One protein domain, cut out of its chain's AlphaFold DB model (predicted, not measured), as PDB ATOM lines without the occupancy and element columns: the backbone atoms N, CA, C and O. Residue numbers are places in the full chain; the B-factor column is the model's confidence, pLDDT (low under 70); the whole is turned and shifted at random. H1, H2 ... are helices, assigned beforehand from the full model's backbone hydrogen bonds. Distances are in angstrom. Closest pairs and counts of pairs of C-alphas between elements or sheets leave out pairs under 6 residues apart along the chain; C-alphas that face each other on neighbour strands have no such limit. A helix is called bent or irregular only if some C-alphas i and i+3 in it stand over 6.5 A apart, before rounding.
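Overview. This is residues 7 to 97 of the 97 residues of an uncharacterized protein of candidate division Zixibacteria bacterium DG_27 (UniProt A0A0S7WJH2). What does the model look like at first sight? Three long helices, H1, H3 and H5, lie side by side in a slightly bowed row with H3 in the middle, each running opposite to the next; the short H2 is at one end, between H1 and H3 along the chain, and the short H4 packs on the H3 side near the other end. What is it made of, and how large is it? The printed part has 91 residues with five named helices, H1 to H5 in that order, and no named strand: the class is all helix. It is only just loose, close to compact, with a radius of gyration of the C-alphas of 15.2 A, and elongated, spanning 44 by 27 by 16 A.

Along the chain. Where does the first helix run? H1, residues 7 to 29, begins with C-alpha 7 at (170.743, 112.933, 151.768) and is 33.2 A long. Which helices follow? H2 is residues 31 to 36, and H3 is residues 42 to 62, 31.2 A long, from C-alpha 42 at (145.248, 89.968, 148.492). H3 is irregular, but only just: C-alphas 44 and 47 are 7.0 A apart. Where do the last two lie? H4 is residues 69 to 75, and H5, residues 77 to 95, is 26.6 A long and ends with C-alpha 95 at (134.013, 88.729, 152.441).

Arrangement. Which helix is the hub? H3 touches H1, H4 and H5. With H1 it stands at a shallow tilt of 12 degrees, opposite ways, the closest C-alphas being those of Thr 28 and Glu 43, 5.1 A apart. With H5 it stands at a shallow tilt of 11 degrees, opposite ways, the closest C-alphas being those of Phe 48 and Trp 86, 5.9 A apart. How do the short helices stand? H3 touches H4 with residues 56 to 60 alone, at a steep tilt of 68 degrees, only just short of about perpendicular; the closest C-alphas, of Tyr 56 and Leu 73, are 6.7 A apart. H2 is close to H1 and to H3 but not clearly touching either; its closest C-alphas to H1 are those of Val 33 and Tyr 27, 6.8 A apart. H1 and H5 are apart. What do the backbones show? Every O i to N i+4 pair is within hydrogen-bond range in H1, H2, H4 and H5, and 14 of 17 are in H3.

Size, cuts and confidence. How far does it reach? The two C-alphas farthest apart, those of Ser 7 and Arg 97, are 45.8 A apart. Are there cuts or long links? The printed part has no cut, and no link is long; the link from H3 to H4 is short, the other three are tight. Where is confidence low? Residues 63 to 67 and residue 97 are under 70 in pLDDT, against a mean of 89.7 for the printed part.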
ATOM      1  N   SER A   7     170.410 113.979 152.741       86.75
ATOM      2  CA  SER A   7     170.743 112.933 151.768       86.75
ATOM      3  C   SER A   7     170.930 111.541 152.386       86.75
ATOM      4  O   SER A   7     170.556 110.548 151.763       86.75
ATOM      5  N   PHE A   8     171.481 111.436 153.600       88.69
ATOM      6  CA  PHE A   8     171.609 110.142 154.274       88.69
ATOM      7  C   PHE A   8     170.241 109.600 154.716       88.69
ATOM      8  O   PHE A   8     169.965 108.412 154.542       88.69
ATOM      9  N   LEU A   9     169.356 110.468 155.220       87.00
ATOM     10  CA  LEU A   9     167.980 110.088 155.556       87.00
ATOM     11  C   LEU A   9     167.197 109.633 154.320       87.00
ATOM     12  O   LEU A   9     166.476 108.640 154.395       87.00
ATOM     13  N   ASP A  10     167.390 110.294 153.181       86.50
ATOM     14  CA  ASP A  10     166.745 109.926 151.919       86.50
ATOM     15  C   ASP A  10     167.171 108.526 151.453       86.50
ATOM     16  O   ASP A  10     166.334 107.722 151.034       86.50
ATOM     17  N   GLN A  11     168.458 108.187 151.598       91.25
ATOM     18  CA  GLN A  11     168.969 106.846 151.294       91.25
ATOM     19  C   GLN A  11     168.355 105.783 152.211       91.25
ATOM     20  O   GLN A  11     167.863 104.759 151.730       91.25
ATOM     21  N   MET A  12     168.334 106.029 153.524       92.81
ATOM     22  CA  MET A  12     167.716 105.114 154.490       92.81
ATOM     23  C   MET A  12     166.222 104.923 154.212       92.81
ATOM     24  O   MET A  12     165.721 103.798 154.252       92.81
ATOM     25  N   MET A  13     165.513 106.008 153.890       90.12
ATOM     26  CA  MET A  13     164.096 105.981 153.541       90.12
ATOM     27  C   MET A  13     163.850 105.196 152.250       90.12
ATOM     28  O   MET A  13     162.893 104.425 152.193       90.12
ATOM     29  N   GLY A  14     164.716 105.334 151.242       92.44
ATOM     30  CA  GLY A  14     164.651 104.551 150.008       92.44
ATOM     31  C   GLY A  14     164.767 103.047 150.267       92.44
ATOM     32  O   GLY A  14     163.907 102.281 149.830       92.44
ATOM     33  N   VAL A  15     165.774 102.631 151.046       96.12
ATOM     34  CA  VAL A  15     165.976 101.219 151.421       96.12
ATOM     35  C   VAL A  15     164.784 100.690 152.219       96.12
ATOM     36  O   VAL A  15     164.192  99.682 151.837       96.12
ATOM     37  N   ALA A  16     164.374 101.393 153.279       94.62
ATOM     38  CA  ALA A  16     163.246 100.985 154.116       94.62
ATOM     39  C   ALA A  16     161.941 100.875 153.314       94.62
ATOM     40  O   ALA A  16     161.164  99.936 153.502       94.62
ATOM     41  N   THR A  17     161.717 101.802 152.380       94.06
ATOM     42  CA  THR A  17     160.550 101.786 151.499       94.06
ATOM     43  C   THR A  17     160.547 100.553 150.600       94.06
ATOM     44  O   THR A  17     159.554  99.826 150.564       94.06
ATOM     45  N   ALA A  18     161.652 100.289 149.897       94.88
ATOM     46  CA  ALA A  18     161.759  99.138 149.007       94.88
ATOM     47  C   ALA A  18     161.574  97.821 149.776       94.88
ATOM     48  O   ALA A  18     160.796  96.964 149.357       94.88
ATOM     49  N   SER A  19     162.211  97.691 150.945       97.25
ATOM     50  CA  SER A  19     162.048  96.529 151.820       97.25
ATOM     51  C   SER A  19     160.604  96.350 152.290       97.25
ATOM     52  O   SER A  19     160.110  95.226 152.305       97.25
ATOM     53  N   THR A  20     159.902  97.440 152.619       96.19
ATOM     54  CA  THR A  20     158.494  97.397 153.048       96.19
ATOM     55  C   THR A  20     157.582  96.903 151.928       96.19
ATOM     56  O   THR A  20     156.739  96.038 152.157       96.19
ATOM     57  N   VAL A  21     157.774  97.406 150.704       96.75
ATOM     58  CA  VAL A  21     157.009  96.960 149.529       96.75
ATOM     59  C   VAL A  21     157.235  95.473 149.279       96.75
ATOM     60  O   VAL A  21     156.271  94.726 149.139       96.75
ATOM     61  N   ILE A  22     158.493  95.025 149.270       97.56
ATOM     62  CA  ILE A  22     158.834  93.616 149.033       97.56
ATOM     63  C   ILE A  22     158.236  92.721 150.123       97.56
ATOM     64  O   ILE A  22     157.627  91.699 149.805       97.56
ATOM     65  N   ALA A  23     158.350  93.117 151.393       97.44
ATOM     66  CA  ALA A  23     157.762  92.383 152.507       97.44
ATOM     67  C   ALA A  23     156.239  92.251 152.359       97.44
ATOM     68  O   ALA A  23     155.691  91.172 152.579       97.44
ATOM     69  N   TYR A  24     155.555  93.314 151.926       97.12
ATOM     70  CA  TYR A  24     154.117  93.267 151.677       97.12
ATOM     71  C   TYR A  24     153.753  92.369 150.488       97.12
ATOM     72  O   TYR A  24     152.823  91.566 150.581       97.12
ATOM     73  N   CYS A  25     154.510  92.436 149.390       96.69
ATOM     74  CA  CYS A  25     154.328  91.541 148.248       96.69
ATOM     75  C   CYS A  25     154.461  90.073 148.676       96.69
ATOM     76  O   CYS A  25     153.570  89.276 148.399       96.69
ATOM     77  N   PHE A  26     155.518  89.726 149.415       97.19
ATOM     78  CA  PHE A  26     155.707  88.369 149.933       97.19
ATOM     79  C   PHE A  26     154.586  87.945 150.875       97.19
ATOM     80  O   PHE A  26     154.077  86.838 150.736       97.19
ATOM     81  N   TYR A  27     154.142  88.831 151.767       95.75
ATOM     82  CA  TYR A  27     152.986  88.573 152.618       95.75
ATOM     83  C   TYR A  27     151.741  88.219 151.789       95.75
ATOM     84  O   TYR A  27     151.160  87.154 151.980       95.75
ATOM     85  N   THR A  28     151.360  89.066 150.828       95.19
ATOM     86  CA  THR A  28     150.137  88.864 150.026       95.19
ATOM     87  C   THR A  28     150.197  87.655 149.088       95.19
ATOM     88  O   THR A  28     149.161  87.062 148.796       95.19
ATOM     89  N   LEU A  29     151.390  87.263 148.636       95.38
ATOM     90  CA  LEU A  29     151.590  86.118 147.743       95.38
ATOM     91  C   LEU A  29     151.795  84.793 148.487       95.38
ATOM     92  O   LEU A  29     151.701  83.738 147.857       95.38
ATOM     93  N   SER A  30     152.082  84.835 149.789       96.06
ATOM     94  CA  SER A  30     152.405  83.642 150.571       96.06
ATOM     95  C   SER A  30     151.236  82.643 150.623       96.06
ATOM     96  O   SER A  30     150.080  83.049 150.809       96.06
ATOM     97  N   PRO A  31     151.505  81.330 150.476       93.38
ATOM     98  CA  PRO A  31     150.479  80.300 150.590       93.38
ATOM     99  C   PRO A  31     149.759  80.334 151.940       93.38
ATOM    100  O   PRO A  31     148.540  80.197 151.970       93.38
ATOM    101  N   GLU A  32     150.482  80.596 153.035       93.50
ATOM    102  CA  GLU A  32     149.908  80.620 154.383       93.50
ATOM    103  C   GLU A  32     148.854  81.723 154.531       93.50
ATOM    104  O   GLU A  32     147.805  81.522 155.145       93.50
ATOM    105  N   VAL A  33     149.099  82.901 153.950       92.62
ATOM    106  CA  VAL A  33     148.141  84.014 153.970       92.62
ATOM    107  C   VAL A  33     146.970  83.730 153.040       92.62
ATOM    108  O   VAL A  33     145.824  83.986 153.415       92.62
ATOM    109  N   LYS A  34     147.226  83.165 151.854       92.38
ATOM    110  CA  LYS A  34     146.151  82.759 150.940       92.38
ATOM    111  C   LYS A  34     145.217  81.751 151.601       92.38
ATOM    112  O   LYS A  34     144.007  81.941 151.527       92.38
ATOM    113  N   GLU A  35     145.749  80.747 152.289       92.12
ATOM    114  CA  GLU A  35     144.971  79.753 153.033       92.12
ATOM    115  C   GLU A  35     144.214  80.386 154.207       92.12
ATOM    116  O   GLU A  35     142.999  80.219 154.322       92.12
ATOM    117  N   LYS A  36     144.893  81.207 155.020       91.44
ATOM    118  CA  LYS A  36     144.296  81.899 156.174       91.44
ATOM    119  C   LYS A  36     143.073  82.743 155.809       91.44
ATOM    120  O   LYS A  36     142.163  82.881 156.622       91.44
ATOM    121  N   PHE A  37     143.062  83.328 154.614       91.25
ATOM    122  CA  PHE A  37     141.968  84.168 154.126       91.25
ATOM    123  C   PHE A  37     141.105  83.486 153.046       91.25
ATOM    124  O   PHE A  37     140.382  84.178 152.327       91.25
ATOM    125  N   GLY A  38     141.156  82.153 152.938       87.81
ATOM    126  CA  GLY A  38     140.232  81.364 152.116       87.81
ATOM    127  C   GLY A  38     140.457  81.460 150.602       87.81
ATOM    128  O   GLY A  38     139.503  81.622 149.854       87.81
ATOM    129  N   GLY A  39     141.702  81.387 150.127       87.88
ATOM    130  CA  GLY A  39     142.030  81.460 148.691       87.88
ATOM    131  C   GLY A  39     142.195  82.890 148.183       87.88
ATOM    132  O   GLY A  39     141.849  83.241 147.059       87.88
ATOM    133  N   ALA A  40     142.701  83.742 149.056       90.75
ATOM    134  CA  ALA A  40     142.578  85.164 148.915       90.75
ATOM    135  C   ALA A  40     143.484  85.863 147.917       90.75
ATOM    136  O   ALA A  40     144.682  85.920 148.153       90.75
ATOM    137  N   SER A  41     142.925  86.538 146.907       92.69
ATOM    138  CA  SER A  41     143.713  87.415 146.026       92.69
ATOM    139  C   SER A  41     144.085  88.763 146.669       92.69
ATOM    140  O   SER A  41     143.704  89.823 146.172       92.69
ATOM    141  N   LEU A  42     144.796  88.749 147.805       94.69
ATOM    142  CA  LEU A  42     145.248  89.968 148.492       94.69
ATOM    143  C   LEU A  42     146.325  90.730 147.712       94.69
ATOM    144  O   LEU A  42     146.508  91.919 147.959       94.69
ATOM    145  N   GLU A  43     146.996  90.110 146.743       95.38
ATOM    146  CA  GLU A  43     147.954  90.770 145.846       95.38
ATOM    147  C   GLU A  43     147.334  91.958 145.087       95.38
ATOM    148  O   GLU A  43     148.028  92.915 144.745       95.38
ATOM    149  N   LEU A  44     146.006  91.974 144.914       95.75
ATOM    150  CA  LEU A  44     145.272  93.101 144.327       95.75
ATOM    151  C   LEU A  44     145.317  94.372 145.188       95.75
ATOM    152  O   LEU A  44     144.980  95.454 144.712       95.75
ATOM    153  N   THR A  45     145.753  94.268 146.444       96.62
ATOM    154  CA  THR A  45     145.905  95.418 147.341       96.62
ATOM    155  C   THR A  45     147.277  96.105 147.224       96.62
ATOM    156  O   THR A  45     147.447  97.220 147.723       96.62
ATOM    157  N   ILE A  46     148.240  95.497 146.511       96.88
ATOM    158  CA  ILE A  46     149.600  96.031 146.302       96.88
ATOM    159  C   ILE A  46     149.602  97.442 145.679       96.88
ATOM    160  O   ILE A  46     150.337  98.296 146.187       96.88
ATOM    161  N   PRO A  47     148.795  97.757 144.639       97.38
ATOM    162  CA  PRO A  47     148.794  99.091 144.034       97.38
ATOM    163  C   PRO A  47     148.460 100.217 145.022       97.38
ATOM    164  O   PRO A  47     149.061 101.287 144.946       97.38
ATOM    165  N   PHE A  48     147.565  99.978 145.988       97.12
ATOM    166  CA  PHE A  48     147.221 100.976 147.006       97.12
ATOM    167  C   PHE A  48     148.378 101.224 147.979       97.12
ATOM    168  O   PHE A  48     148.624 102.364 148.376       97.12
ATOM    169  N   VAL A  49     149.109 100.173 148.360       96.56
ATOM    170  CA  VAL A  49     150.283 100.303 149.236       96.56
ATOM    171  C   VAL A  49     151.394 101.074 148.527       96.56
ATOM    172  O   VAL A  49     151.942 102.016 149.100       96.56
ATOM    173  N   LEU A  50     151.668 100.746 147.259       96.56
ATOM    174  CA  LEU A  50     152.618 101.489 146.424       96.56
ATOM    175  C   LEU A  50     152.232 102.964 146.300       96.56
ATOM    176  O   LEU A  50     153.063 103.840 146.538       96.56
ATOM    177  N   TYR A  51     150.967 103.245 145.979       96.31
ATOM    178  CA  TYR A  51     150.475 104.614 145.887       96.31
ATOM    179  C   TYR A  51     150.657 105.372 147.206       96.31
ATOM    180  O   TYR A  51     151.176 106.485 147.197       96.31
ATOM    181  N   GLY A  52     150.271 104.779 148.341       94.69
ATOM    182  CA  GLY A  52     150.381 105.421 149.653       94.69
ATOM    183  C   GLY A  52     151.823 105.788 150.005       94.69
ATOM    184  O   GLY A  52     152.093 106.908 150.438       94.69
ATOM    185  N   ILE A  53     152.755 104.874 149.738       93.94
ATOM    186  CA  ILE A  53     154.193 105.080 149.928       93.94
ATOM    187  C   ILE A  53     154.716 106.216 149.043       93.94
ATOM    188  O   ILE A  53     155.354 107.144 149.544       93.94
ATOM    189  N   PHE A  54     154.437 106.182 147.738       92.69
ATOM    190  CA  PHE A  54     154.925 107.210 146.815       92.69
ATOM    191  C   PHE A  54     154.295 108.570 147.094       92.69
ATOM    192  O   PHE A  54     154.975 109.594 147.030       92.69
ATOM    193  N   ARG A  55     153.012 108.597 147.468       92.44
ATOM    194  CA  ARG A  55     152.330 109.823 147.875       92.44
ATOM    195  C   ARG A  55     152.954 110.403 149.140       92.44
ATOM    196  O   ARG A  55     153.170 111.608 149.194       92.44
ATOM    197  N   TYR A  56     153.292 109.570 150.122       89.31
ATOM    198  CA  TYR A  56     153.974 110.026 151.331       89.31
ATOM    199  C   TYR A  56     155.358 110.611 151.027       89.31
ATOM    200  O   TYR A  56     155.654 111.724 151.462       89.31
ATOM    201  N   GLN A  57     156.168 109.924 150.216       88.69
ATOM    202  CA  GLN A  57     157.456 110.454 149.764       88.69
ATOM    203  C   GLN A  57     157.280 111.791 149.029       88.69
ATOM    204  O   GLN A  57     157.981 112.752 149.325       88.69
ATOM    205  N   TYR A  58     156.290 111.900 148.139       88.12
ATOM    206  CA  TYR A  58     155.956 113.153 147.460       88.12
ATOM    207  C   TYR A  58     155.646 114.295 148.444       88.12
ATOM    208  O   TYR A  58     156.124 115.413 148.254       88.12
ATOM    209  N   LEU A  59     154.880 114.034 149.510       87.00
ATOM    210  CA  LEU A  59     154.564 115.050 150.521       87.00
ATOM    211  C   LEU A  59     155.810 115.526 151.274       87.00
ATOM    212  O   LEU A  59     155.921 116.719 151.553       87.00
ATOM    213  N   ILE A  60     156.741 114.617 151.574       83.38
ATOM    214  CA  ILE A  60     158.012 114.956 152.220       83.38
ATOM    215  C   ILE A  60     158.882 115.807 151.289       83.38
ATOM    216  O   ILE A  60     159.350 116.862 151.705       83.38
ATOM    217  N   TYR A  61     159.076 115.373 150.040       81.62
ATOM    218  CA  TYR A  61     160.056 115.981 149.135       81.62
ATOM    219  C   TYR A  61     159.578 117.261 148.443       81.62
ATOM    220  O   TYR A  61     160.381 118.162 148.227       81.62
ATOM    221  N   GLN A  62     158.304 117.348 148.047       75.44
ATOM    222  CA  GLN A  62     157.806 118.493 147.266       75.44
ATOM    223  C   GLN A  62     157.048 119.526 148.086       75.44
ATOM    224  O   GLN A  62     157.024 120.696 147.713       75.44
ATOM    225  N   LYS A  63     156.383 119.120 149.168       65.94
ATOM    226  CA  LYS A  63     155.507 120.027 149.920       65.94
ATOM    227  C   LYS A  63     156.209 120.747 151.067       65.94
ATOM    228  O   LYS A  63     155.518 121.306 151.918       65.94
ATOM    229  N   ASP A  64     157.544 120.685 151.111       60.47
ATOM    230  CA  ASP A  64     158.400 121.277 152.150       60.47
ATOM    231  C   ASP A  64     157.858 121.020 153.568       60.47
ATOM    232  O   ASP A  64     157.945 121.824 154.497       60.47
ATOM    233  N   SER A  65     157.213 119.862 153.734       56.69
ATOM    234  CA  SER A  65     156.478 119.507 154.939       56.69
ATOM    235  C   SER A  65     157.419 118.948 155.999       56.69
ATOM    236  O   SER A  65     157.049 118.023 156.715       56.69
ATOM    237  N   GLY A  66     158.602 119.556 156.148       52.12
ATOM    238  CA  GLY A  66     159.571 119.290 157.219       52.12
ATOM    239  C   GLY A  66     159.026 119.535 158.636       52.12
ATOM    240  O   GLY A  66     159.748 119.381 159.617       52.12
ATOM    241  N   GLY A  67     157.748 119.914 158.756       62.78
ATOM    242  CA  GLY A  67     156.957 119.785 159.975       62.78
ATOM    243  C   GLY A  67     156.608 118.326 160.309       62.78
ATOM    244  O   GLY A  67     157.212 117.384 159.814       62.78
ATOM    245  N   ASN A  68     155.623 118.126 161.189       71.69
ATOM    246  CA  ASN A  68     155.255 116.800 161.698       71.69
ATOM    247  C   ASN A  68     154.771 115.861 160.557       71.69
ATOM    248  O   ASN A  68     153.652 116.055 160.066       71.69
ATOM    249  N   PRO A  69     155.543 114.820 160.172       71.38
ATOM    250  CA  PRO A  69     155.227 113.956 159.029       71.38
ATOM    251  C   PRO A  69     153.903 113.207 159.199       71.38
ATOM    252  O   PRO A  69     153.151 113.022 158.243       71.38
ATOM    253  N   THR A  70     153.575 112.836 160.438       75.88
ATOM    254  CA  THR A  70     152.306 112.192 160.789       75.88
ATOM    255  C   THR A  70     151.130 113.126 160.535       75.88
ATOM    256  O   THR A  70     150.103 112.701 160.011       75.88
ATOM    257  N   LYS A  71     151.277 114.417 160.853       79.44
ATOM    258  CA  LYS A  71     150.227 115.407 160.596       79.44
ATOM    259  C   LYS A  71     150.011 115.599 159.097       79.44
ATOM    260  O   LYS A  71     148.862 115.641 158.664       79.44
ATOM    261  N   SER A  72     151.083 115.675 158.313       79.12
ATOM    262  CA  SER A  72     150.994 115.801 156.853       79.12
ATOM    263  C   SER A  72     150.330 114.586 156.210       79.12
ATOM    264  O   SER A  72     149.492 114.753 155.331       79.12
ATOM    265  N   LEU A  73     150.631 113.379 156.699       81.12
ATOM    266  CA  LEU A  73     149.995 112.140 156.252       81.12
ATOM    267  C   LEU A  73     148.487 112.127 156.556       81.12
ATOM    268  O   LEU A  73     147.680 111.893 155.663       81.12
ATOM    269  N   LEU A  74     148.106 112.408 157.806       83.88
ATOM    270  CA  LEU A  74     146.707 112.370 158.253       83.88
ATOM    271  C   LEU A  74     145.853 113.517 157.700       83.88
ATOM    272  O   LEU A  74     144.631 113.438 157.748       83.88
ATOM    273  N   SER A  75     146.480 114.580 157.195       86.06
ATOM    274  CA  SER A  75     145.777 115.724 156.602       86.06
ATOM    275  C   SER A  75     145.695 115.646 155.071       86.06
ATOM    276  O   SER A  75     144.968 116.434 154.467       86.06
ATOM    277  N   ASP A  76     146.434 114.736 154.419       90.62
ATOM    278  CA  ASP A  76     146.403 114.595 152.960       90.62
ATOM    279  C   ASP A  76     145.205 113.742 152.535       90.62
ATOM    280  O   ASP A  76     145.189 112.517 152.664       90.62
ATOM    281  N   LEU A  77     144.190 114.416 151.994       92.69
ATOM    282  CA  LEU A  77     142.959 113.784 151.527       92.69
ATOM    283  C   LEU A  77     143.208 112.618 150.540       92.69
ATOM    284  O   LEU A  77     142.585 111.574 150.721       92.69
ATOM    285  N   PRO A  78     144.130 112.709 149.556       94.88
ATOM    286  CA  PRO A  78     144.467 111.570 148.698       94.88
ATOM    287  C   PRO A  78     144.975 110.331 149.447       94.88
ATOM    288  O   PRO A  78     144.575 109.217 149.104       94.88
ATOM    289  N   ILE A  79     145.805 110.494 150.484       93.56
ATOM    290  CA  ILE A  79     146.240 109.363 151.321       93.56
ATOM    291  C   ILE A  79     145.054 108.753 152.068       93.56
ATOM    292  O   ILE A  79     144.911 107.532 152.076       93.56
ATOM    293  N   LEU A  80     144.185 109.577 152.657       94.94
ATOM    294  CA  LEU A  80     143.012 109.086 153.385       94.94
ATOM    295  C   LEU A  80     142.065 108.293 152.476       94.94
ATOM    296  O   LEU A  80     141.626 107.205 152.850       94.94
ATOM    297  N   ILE A  81     141.800 108.795 151.265       97.25
ATOM    298  CA  ILE A  81     140.997 108.082 150.262       97.25
ATOM    299  C   ILE A  81     141.668 106.757 149.896       97.25
ATOM    300  O   ILE A  81     141.002 105.727 149.857       97.25
ATOM    301  N   ASN A  82     142.982 106.753 149.671       97.38
ATOM    302  CA  ASN A  82     143.708 105.529 149.346       97.38
ATOM    303  C   ASN A  82     143.636 104.482 150.468       97.38
ATOM    304  O   ASN A  82     143.421 103.309 150.184       97.38
ATOM    305  N   ILE A  83     143.770 104.892 151.734       95.69
ATOM    306  CA  ILE A  83     143.625 103.991 152.889       95.69
ATOM    307  C   ILE A  83     142.206 103.419 152.942       95.69
ATOM    308  O   ILE A  83     142.035 102.218 153.150       95.69
ATOM    309  N   PHE A  84     141.192 104.256 152.720       97.56
ATOM    310  CA  PHE A  84     139.804 103.807 152.678       97.56
ATOM    311  C   PHE A  84     139.564 102.798 151.548       97.56
ATOM    312  O   PHE A  84     138.974 101.747 151.785       97.56
ATOM    313  N   LEU A  85     140.064 103.074 150.340       97.56
ATOM    314  CA  LEU A  85     139.953 102.161 149.202       97.56
ATOM    315  C   LEU A  85     140.709 100.852 149.438       97.56
ATOM    316  O   LEU A  85     140.187  99.792 149.107       97.56
ATOM    317  N   TRP A  86     141.894 100.904 150.049       97.88
ATOM    318  CA  TRP A  86     142.641  99.710 150.433       97.88
ATOM    319  C   TRP A  86     141.855  98.855 151.432       97.88
ATOM    320  O   TRP A  86     141.732  97.648 151.236       97.88
ATOM    321  N   LEU A  87     141.278  99.475 152.467       97.25
ATOM    322  CA  LEU A  87     140.478  98.769 153.468       97.25
ATOM    323  C   LEU A  87     139.215  98.168 152.841       97.25
ATOM    324  O   LEU A  87     138.902  97.006 153.088       97.25
ATOM    325  N   ALA A  88     138.520  98.932 151.997       97.00
ATOM    326  CA  ALA A  88     137.351  98.460 151.268       97.00
ATOM    327  C   ALA A  88     137.703  97.286 150.345       97.00
ATOM    328  O   ALA A  88     136.994  96.284 150.346       97.00
ATOM    329  N   ALA A  89     138.819  97.368 149.614       95.62
ATOM    330  CA  ALA A  89     139.310  96.285 148.769       95.62
ATOM    331  C   ALA A  89     139.661  95.046 149.598       95.62
ATOM    332  O   ALA A  89     139.235  93.950 149.253       95.62
ATOM    333  N   PHE A  90     140.376  95.203 150.713       95.62
ATOM    334  CA  PHE A  90     140.713  94.098 151.607       95.62
ATOM    335  C   PHE A  90     139.457  93.399 152.143       95.62
ATOM    336  O   PHE A  90     139.339  92.179 152.044       95.62
ATOM    337  N   VAL A  91     138.495  94.168 152.660       95.75
ATOM    338  CA  VAL A  91     137.235  93.639 153.196       95.75
ATOM    339  C   VAL A  91     136.410  92.970 152.098       95.75
ATOM    340  O   VAL A  91     135.942  91.856 152.298       95.75
ATOM    341  N   ALA A  92     136.269  93.603 150.931       94.62
ATOM    342  CA  ALA A  92     135.548  93.036 149.794       94.62
ATOM    343  C   ALA A  92     136.178  91.719 149.337       94.62
ATOM    344  O   ALA A  92     135.478  90.731 149.160       94.62
ATOM    345  N   LEU A  93     137.504  91.683 149.216       93.50
ATOM    346  CA  LEU A  93     138.235  90.479 148.860       93.50
ATOM    347  C   LEU A  93     138.020  89.378 149.895       93.50
ATOM    348  O   LEU A  93     137.819  88.244 149.499       93.50
ATOM    349  N   VAL A  94     138.046  89.682 151.194       92.81
ATOM    350  CA  VAL A  94     137.860  88.682 152.260       92.81
ATOM    351  C   VAL A  94     136.419  88.194 152.397       92.81
ATOM    352  O   VAL A  94     136.226  87.011 152.657       92.81
ATOM    353  N   LEU A  95     135.423  89.064 152.219       90.94
ATOM    354  CA  LEU A  95     134.013  88.729 152.441       90.94
ATOM    355  C   LEU A  95     133.277  88.218 151.195       90.94
ATOM    356  O   LEU A  95     132.329  87.459 151.348       90.94
ATOM    357  N   LEU A  96     133.661  88.641 149.987       80.88
ATOM    358  CA  LEU A  96     132.991  88.265 148.727       80.88
ATOM    359  C   LEU A  96     133.603  87.013 148.078       80.88
ATOM    360  O   LEU A  96     133.569  86.869 146.855       80.88
ATOM    361  N   ARG A  97     134.197  86.144 148.895       64.19
ATOM    362  CA  ARG A  97     134.706  84.830 148.490       64.19
ATOM    363  C   ARG A  97     133.646  83.759 148.623       64.19
ATOM    364  O   ARG A  97     132.949  83.764 149.660       64.19
TER     365      ARG A  97